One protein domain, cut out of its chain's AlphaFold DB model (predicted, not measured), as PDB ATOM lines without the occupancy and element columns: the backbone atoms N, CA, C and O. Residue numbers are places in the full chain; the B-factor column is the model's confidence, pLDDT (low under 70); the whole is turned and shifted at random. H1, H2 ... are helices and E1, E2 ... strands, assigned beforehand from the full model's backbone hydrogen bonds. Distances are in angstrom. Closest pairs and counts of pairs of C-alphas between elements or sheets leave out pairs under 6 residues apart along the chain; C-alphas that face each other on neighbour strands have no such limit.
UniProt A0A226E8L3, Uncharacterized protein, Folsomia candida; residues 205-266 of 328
ATOM      1  N   ASN A 205     349.455 315.465 314.706       84.94
ATOM      2  CA  ASN A 205     348.931 316.519 315.586       84.94
ATOM      3  C   ASN A 205     347.461 316.320 316.007       84.94
ATOM      4  O   ASN A 205     346.896 317.191 316.662       84.94
ATOM      5  N   GLY A 206     346.807 315.237 315.587       92.06
ATOM      6  CA  GLY A 206     345.415 314.947 315.932       92.06
ATOM      7  C   GLY A 206     345.273 314.023 317.140       92.06
ATOM      8  O   GLY A 206     346.183 313.266 317.469       92.06
ATOM      9  N   PHE A 207     344.094 314.035 317.768       96.00
ATOM     10  CA  PHE A 207     343.786 313.238 318.963       96.00
ATOM     11  C   PHE A 207     343.985 311.730 318.785       96.00
ATOM     12  O   PHE A 207     344.310 311.044 319.739       96.00
ATOM     13  N   PHE A 208     343.834 311.205 317.575       96.19
ATOM     14  CA  PHE A 208     344.091 309.797 317.267       96.19
ATOM     15  C   PHE A 208     345.262 309.669 316.288       96.19
ATOM     16  O   PHE A 208     345.240 308.835 315.396       96.19
ATOM     17  N   GLY A 209     346.261 310.551 316.395       93.44
ATOM     18  CA  GLY A 209     347.354 310.683 315.427       93.44
ATOM     19  C   GLY A 209     348.557 309.764 315.650       93.44
ATOM     20  O   GLY A 209     349.410 309.674 314.770       93.44
ATOM     21  N   CYS A 210     348.662 309.088 316.801       92.50
ATOM     22  CA  CYS A 210     349.745 308.128 317.026       92.50
ATOM     23  C   CYS A 210     349.668 307.039 315.953       92.50
ATOM     24  O   CYS A 210     348.590 306.518 315.724       92.50
ATOM     25  N   GLU A 211     350.778 306.669 315.309       91.50
ATOM     26  CA  GLU A 211     350.804 305.593 314.300       91.50
ATOM     27  C   GLU A 211     351.140 304.217 314.912       91.50
ATOM     28  O   GLU A 211     350.983 303.198 314.246       91.50
ATOM     29  N   ARG A 212     351.601 304.170 316.172       91.31
ATOM     30  CA  ARG A 212     352.135 302.954 316.818       91.31
ATOM     31  C   ARG A 212     351.182 302.281 317.793       91.31
ATOM     32  O   ARG A 212     351.223 301.063 317.900       91.31
ATOM     33  N   CYS A 213     350.333 303.039 318.474       94.75
ATOM     34  CA  CYS A 213     349.400 302.508 319.461       94.75
ATOM     35  C   CYS A 213     348.065 303.248 319.436       94.75
ATOM     36  O   CYS A 213     347.966 304.377 318.948       94.75
ATOM     37  N   THR A 214     347.037 302.611 319.986       96.31
ATOM     38  CA  THR A 214     345.650 303.091 319.970       96.31
ATOM     39  C   THR A 214     345.367 304.205 320.975       96.31
ATOM     40  O   THR A 214     344.207 304.559 321.177       96.31
ATOM     41  N   THR A 215     346.396 304.775 321.603       96.31
ATOM     42  CA  THR A 215     346.222 305.839 322.593       96.31
ATOM     43  C   THR A 215     345.479 307.042 322.013       96.31
ATOM     44  O   THR A 215     345.659 307.421 320.845       96.31
ATOM     45  N   ARG A 216     344.652 307.663 322.853       95.69
ATOM     46  CA  ARG A 216     344.006 308.938 322.560       95.69
ATOM     47  C   ARG A 216     344.833 310.070 323.157       95.69
ATOM     48  O   ARG A 216     345.152 310.080 324.339       95.69
ATOM     49  N   GLY A 217     345.130 311.060 322.331       95.19
ATOM     50  CA  GLY A 217     345.805 312.273 322.747       95.19
ATOM     51  C   GLY A 217     344.926 313.172 323.615       95.19
ATOM     52  O   GLY A 217     343.698 313.163 323.519       95.19
ATOM     53  N   ILE A 218     345.577 313.988 324.432       95.00
ATOM     54  CA  ILE A 218     344.980 315.007 325.294       95.00
ATOM     55  C   ILE A 218     345.476 316.370 324.813       95.00
ATOM     56  O   ILE A 218     346.609 316.498 324.355       95.00
ATOM     57  N   TYR A 219     344.624 317.393 324.845       93.94
ATOM     58  CA  TYR A 219     345.021 318.737 324.435       93.94
ATOM     59  C   TYR A 219     345.504 319.555 325.634       93.94
ATOM     60  O   TYR A 219     344.708 319.955 326.478       93.94
ATOM     61  N   GLU A 220     346.797 319.869 325.652       86.25
ATOM     62  CA  GLU A 220     347.438 320.748 326.632       86.25
ATOM     63  C   GLU A 220     348.311 321.764 325.886       86.25
ATOM     64  O   GLU A 220     349.520 321.590 325.733       86.25
ATOM     65  N   ARG A 221     347.682 322.806 325.316       86.88
ATOM     66  CA  ARG A 221     348.259 323.760 324.328       86.88
ATOM     67  C   ARG A 221     348.618 323.133 322.974       86.88
ATOM     68  O   ARG A 221     348.525 323.792 321.946       86.88
ATOM     69  N   THR A 222     349.009 321.866 322.980       86.75
ATOM     70  CA  THR A 222     349.203 320.992 321.822       86.75
ATOM     71  C   THR A 222     348.649 319.610 322.156       86.75
ATOM     72  O   THR A 222     348.463 319.297 323.331       86.75
ATOM     73  N   VAL A 223     348.382 318.778 321.150       90.69
ATOM     74  CA  VAL A 223     347.989 317.385 321.399       90.69
ATOM     75  C   VAL A 223     349.201 316.591 321.899       90.69
ATOM     76  O   VAL A 223     350.245 316.571 321.245       90.69
ATOM     77  N   THR A 224     349.061 315.945 323.054       89.94
ATOM     78  CA  THR A 224     350.064 315.090 323.703       89.94
ATOM     79  C   THR A 224     349.500 313.687 323.928       89.94
ATOM     80  O   THR A 224     348.288 313.510 323.966       89.94
ATOM     81  N   PHE A 225     350.359 312.675 324.067       91.81
ATOM     82  CA  PHE A 225     349.958 311.275 324.270       91.81
ATOM     83  C   PHE A 225     350.566 310.744 325.581       91.81
ATOM     84  O   PHE A 225     351.651 310.166 325.549       91.81
ATOM     85  N   PRO A 226     349.940 311.009 326.743       90.38
ATOM     86  CA  PRO A 226     350.522 310.671 328.047       90.38
ATOM     87  C   PRO A 226     350.369 309.194 328.439       90.38
ATOM     88  O   PRO A 226     351.096 308.710 329.300       90.38
ATOM     89  N   GLU A 227     349.432 308.467 327.832       93.50
ATOM     90  CA  GLU A 227     349.232 307.043 328.094       93.50
ATOM     91  C   GLU A 227     350.312 306.201 327.394       93.50
ATOM     92  O   GLU A 227     350.441 306.211 326.170       93.50
ATOM     93  N   LEU A 228     351.072 305.438 328.186       91.88
ATOM     94  CA  LEU A 228     352.228 304.671 327.703       91.88
ATOM     95  C   LEU A 228     351.925 303.192 327.418       91.88
ATOM     96  O   LEU A 228     352.670 302.552 326.684       91.88
ATOM     97  N   ASN A 229     350.831 302.662 327.970       94.88
ATOM     98  CA  ASN A 229     350.488 301.235 327.917       94.88
ATOM     99  C   ASN A 229     349.328 300.929 326.957       94.88
ATOM    100  O   ASN A 229     348.673 299.896 327.081       94.88
ATOM    101  N   ALA A 230     349.049 301.828 326.014       95.00
ATOM    102  CA  ALA A 230     348.007 301.600 325.025       95.00
ATOM    103  C   ALA A 230     348.368 300.418 324.102       95.00
ATOM    104  O   ALA A 230     349.535 300.285 323.714       95.00
ATOM    105  N   PRO A 231     347.381 299.609 323.680       96.62
ATOM    106  CA  PRO A 231     347.587 298.535 322.716       96.62
ATOM    107  C   PRO A 231     348.339 299.001 321.465       96.62
ATOM    108  O   PRO A 231     348.022 300.035 320.867       96.62
ATOM    109  N   LEU A 232     349.348 298.229 321.056       96.00
ATOM    110  CA  LEU A 232     350.081 298.490 319.821       96.00
ATOM    111  C   LEU A 232     349.197 298.181 318.615       96.00
ATOM    112  O   LEU A 232     348.457 297.199 318.605       96.00
ATOM    113  N   ARG A 233     349.309 299.001 317.569       95.06
ATOM    114  CA  ARG A 233     348.697 298.673 316.284       95.06
ATOM    115  C   ARG A 233     349.495 297.568 315.611       95.06
ATOM    116  O   ARG A 233     350.724 297.590 315.607       95.06
ATOM    117  N   THR A 234     348.784 296.640 314.996       95.81
ATOM    118  CA  THR A 234     349.343 295.624 314.106       95.81
ATOM    119  C   THR A 234     348.939 295.948 312.668       95.81
ATOM    120  O   THR A 234     348.155 296.869 312.414       95.81
ATOM    121  N   ASP A 235     349.504 295.245 311.687       93.81
ATOM    122  CA  ASP A 235     349.032 295.383 310.302       93.81
ATOM    123  C   ASP A 235     347.588 294.884 310.154       93.81
ATOM    124  O   ASP A 235     346.807 295.463 309.398       93.81
ATOM    125  N   GLU A 236     347.218 293.855 310.921       95.75
ATOM    126  CA  GLU A 236     345.863 293.303 310.981       95.75
ATOM    127  C   GLU A 236     344.878 294.297 311.604       95.75
ATOM    128  O   GLU A 236     343.879 294.632 310.969       95.75
ATOM    129  N   SER A 237     345.197 294.866 312.772       96.31
ATOM    130  CA  SER A 237     344.319 295.838 313.437       96.31
ATOM    131  C   SER A 237     344.114 297.097 312.586       96.31
ATOM    132  O   SER A 237     343.045 297.705 312.585       96.31
ATOM    133  N   PHE A 238     345.138 297.497 311.821       95.50
ATOM    134  CA  PHE A 238     345.035 298.598 310.867       95.50
ATOM    135  C   PHE A 238     344.142 298.239 309.672       95.50
ATOM    136  O   PHE A 238     343.326 299.060 309.250       95.50
ATOM    137  N   ARG A 239     344.295 297.032 309.106       94.06
ATOM    138  CA  ARG A 239     343.490 296.548 307.971       94.06
ATOM    139  C   ARG A 239     342.013 296.436 308.351       94.06
ATOM    140  O   ARG A 239     341.161 296.867 307.574       94.06
ATOM    141  N   ASN A 240     341.736 295.929 309.548       94.75
ATOM    142  CA  ASN A 240     340.389 295.802 310.104       94.75
ATOM    143  C   ASN A 240     339.812 297.154 310.556       94.75
ATOM    144  O   ASN A 240     338.594 297.319 310.609       94.75
ATOM    145  N   ARG A 241     340.680 298.157 310.760       94.19
ATOM    146  CA  ARG A 241     340.350 299.505 311.245       94.19
ATOM    147  C   ARG A 241     339.705 299.480 312.627       94.19
ATOM    148  O   ARG A 241     338.748 300.211 312.876       94.19
ATOM    149  N   ASP A 242     340.272 298.676 313.524       95.94
ATOM    150  CA  ASP A 242     339.761 298.459 314.884       95.94
ATOM    151  C   ASP A 242     339.579 299.771 315.666       95.94
ATOM    152  O   ASP A 242     338.688 299.882 316.503       95.94
ATOM    153  N   GLN A 243     340.384 300.796 315.358       96.25
ATOM    154  CA  GLN A 243     340.199 302.158 315.855       96.25
ATOM    155  C   GLN A 243     339.765 303.100 314.730       96.25
ATOM    156  O   GLN A 243     340.594 303.747 314.085       96.25
ATOM    157  N   SER A 244     338.456 303.198 314.515       96.44
ATOM    158  CA  SER A 244     337.855 303.966 313.420       96.44
ATOM    159  C   SER A 244     338.322 305.430 313.342       96.44
ATOM    160  O   SER A 244     338.567 305.943 312.253       96.44
ATOM    161  N   GLU A 245     338.538 306.077 314.487       96.94
ATOM    162  CA  GLU A 245     338.893 307.490 314.630       96.94
ATOM    163  C   GLU A 245     340.317 307.800 314.160       96.94
ATOM    164  O   GLU A 245     340.626 308.949 313.847       96.94
ATOM    165  N   HIS A 246     341.185 306.786 314.085       96.56
ATOM    166  CA  HIS A 246     342.519 306.912 313.497       96.56
ATOM    167  C   HIS A 246     342.454 307.049 311.969       96.56
ATOM    168  O   HIS A 246     343.367 307.607 311.356       96.56
ATOM    169  N   HIS A 247     341.380 306.569 311.335       96.19
ATOM    170  CA  HIS A 247     341.260 306.483 309.886       96.19
ATOM    171  C   HIS A 247     340.413 307.629 309.316       96.19
ATOM    172  O   HIS A 247     339.307 307.911 309.756       96.19
ATOM    173  N   GLN A 248     340.919 308.267 308.262       92.62
ATOM    174  CA  GLN A 248     340.185 309.245 307.447       92.62
ATOM    175  C   GLN A 248     339.557 308.613 306.194       92.62
ATOM    176  O   GLN A 248     338.898 309.293 305.407       92.62
ATOM    177  N   GLY A 249     339.811 307.328 305.956       90.19
ATOM    178  CA  GLY A 249     339.292 306.581 304.820       90.19
ATOM    179  C   GLY A 249     340.094 305.311 304.568       90.19
ATOM    180  O   GLY A 249     340.913 304.900 305.387       90.19
ATOM    181  N   PHE A 250     339.869 304.701 303.407       87.75
ATOM    182  CA  PHE A 250     340.603 303.517 302.974       87.75
ATOM    183  C   PHE A 250     341.840 303.902 302.167       87.75
ATOM    184  O   PHE A 250     341.746 304.632 301.175       87.75
ATOM    185  N   SER A 251     343.001 303.390 302.573       84.75
ATOM    186  CA  SER A 251     344.203 303.462 301.747       84.75
ATOM    187  C   SER A 251     344.146 302.396 300.662       84.75
ATOM    188  O   SER A 251     344.027 301.213 300.965       84.75
ATOM    189  N   LYS A 252     344.324 302.805 299.404       79.06
ATOM    190  CA  LYS A 252     344.470 301.889 298.260       79.06
ATOM    191  C   LYS A 252     345.693 300.981 298.361       79.06
ATOM    192  O   LYS A 252     345.777 299.970 297.686       79.06
ATOM    193  N   LEU A 253     346.639 301.310 299.236       77.94
ATOM    194  CA  LEU A 253     347.792 300.452 299.468       77.94
ATOM    195  C   LEU A 253     347.445 299.177 300.252       77.94
ATOM    196  O   LEU A 253     348.248 298.249 300.262       77.94
ATOM    197  N   LEU A 254     346.282 299.115 300.915       78.06
ATOM    198  CA  LEU A 254     345.833 297.894 301.596       78.06
ATOM    199  C   LEU A 254     345.557 296.766 300.595       78.06
ATOM    200  O   LEU A 254     345.795 295.596 300.921       78.06
ATOM    201  N   ASP A 255     345.130 297.138 299.385       76.81
ATOM    202  CA  ASP A 255     344.853 296.246 298.256       76.81
ATOM    203  C   ASP A 255     346.139 295.542 297.780       76.81
ATOM    204  O   ASP A 255     346.095 294.428 297.273       76.81
ATOM    205  N   LEU A 256     347.301 296.156 298.028       73.69
ATOM    206  CA  LEU A 256     348.621 295.638 297.654       73.69
ATOM    207  C   LEU A 256     349.244 294.710 298.710       73.69
ATOM    208  O   LEU A 256     350.403 294.329 298.579       73.69
ATOM    209  N   GLY A 257     348.536 294.396 299.799       74.06
ATOM    210  CA  GLY A 257     349.085 293.546 300.864       74.06
ATOM    211  C   GLY A 257     350.178 294.209 301.716       74.06
ATOM    212  O   GLY A 257     350.840 293.531 302.496       74.06
ATOM    213  N   ILE A 258     350.373 295.527 301.604       75.69
ATOM    214  CA  ILE A 258     351.422 296.256 302.331       75.69
ATOM    215  C   ILE A 258     351.062 296.381 303.819       75.69
ATOM    216  O   ILE A 258     349.955 296.800 304.169       75.69
ATOM    217  N   GLY A 259     352.026 296.081 304.693       80.81
ATOM    218  CA  GLY A 259     351.913 296.287 306.137       80.81
ATOM    219  C   GLY A 259     351.918 297.773 306.499       80.81
ATOM    220  O   GLY A 259     352.954 298.435 306.453       80.81
ATOM    221  N   MET A 260     350.754 298.323 306.848       85.06
ATOM    222  CA  MET A 260     350.583 299.759 307.124       85.06
ATOM    223  C   MET A 260     351.262 300.229 308.411       85.06
ATOM    224  O   MET A 260     351.503 301.431 308.577       85.06
ATOM    225  N   THR A 261     351.572 299.299 309.307       87.12
ATOM    226  CA  THR A 261     352.233 299.570 310.579       87.12
ATOM    227  C   THR A 261     353.696 299.141 310.530       87.12
ATOM    228  O   THR A 261     354.564 299.911 310.941       87.12
ATOM    229  N   THR A 262     353.996 297.960 309.984       81.25
ATOM    230  CA  THR A 262     355.367 297.417 309.960       81.25
ATOM    231  C   THR A 262     356.234 297.994 308.840       81.25
ATOM    232  O   THR A 262     357.420 298.235 309.058       81.25
ATOM    233  N   GLN A 263     355.661 298.285 307.667       76.12
ATOM    234  CA  GLN A 263     356.418 298.734 306.487       76.12
ATOM    235  C   GLN A 263     356.456 300.262 306.324       76.12
ATOM    236  O   GLN A 263     356.979 300.775 305.335       76.12
ATOM    237  N   PHE A 264     355.921 301.007 307.295       78.25
ATOM    238  CA  PHE A 264     356.000 302.467 307.341       78.25
ATOM    239  C   PHE A 264     356.923 302.907 308.486       78.25
ATOM    240  O   PHE A 264     356.472 303.044 309.631       78.25
ATOM    241  N   PRO A 265     358.220 303.145 308.211       71.75
ATOM    242  CA  PRO A 265     359.148 303.581 309.241       71.75
ATOM    243  C   PRO A 265     358.771 304.973 309.756       71.75
ATOM    244  O   PRO A 265     358.366 305.863 309.002       71.75
ATOM    245  N   LEU A 266     358.916 305.159 311.070       75.75
ATOM    246  CA  LEU A 266     358.841 306.483 311.677       75.75
ATOM    247  C   LEU A 266     360.226 307.105 311.687       75.75
ATOM    248  O   LEU A 266     361.223 306.427 311.924       75.75
TER     249      LEU A 266
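This is residues 205 to 266 of the 328 residues of an uncharacterized protein of Folsomia candida (UniProt A0A226E8L3). Little regular structure: an elongated run of loops with a small two-stranded hairpin, E1 and E2, toward one end and two short helices, H1 and H2, toward the other. The 62 printed residues hold E1, E2, H1, H2 in that order, the strands antiparallel; the class is mixed, with only 17 residues in named elements. It is only just compact, close to loose, with a radius of gyration of the C-alphas of 12.2 A, and spans 38 by 22 by 21 A.

Residues 205 to 217 hold no named element. E1, residues 218 to 220, begins at C-alpha (344.980, 315.007, 325.294) and measures 6.4 A; E2, 222 to 224, 6.3 A. H1, 235 to 240, measures 8.7 A; H2, 252 to 256, 7.5 A, ends at C-alpha (348.621, 295.638, 297.654).

In the hairpin, N 218 and O 224 are within hydrogen-bond range at 2.8 A; the strand directions differ by 137 degrees. H1 and H2 are close but not clearly touching; their closest C-alphas, of Arg 239 and Leu 254, are 6.9 A apart. E1 is apart from both helices. Every O i to N i+4 pair is within range in H1, 0 of 1 in H2, where 2 of 2 O i to N i+3 pairs are.

The farthest C-alphas, of Arg 221 and Leu 256, are 38.8 A apart. The printed part has no cut; the link from H1 to H2 is long. No printed residue is under 70 in pLDDT.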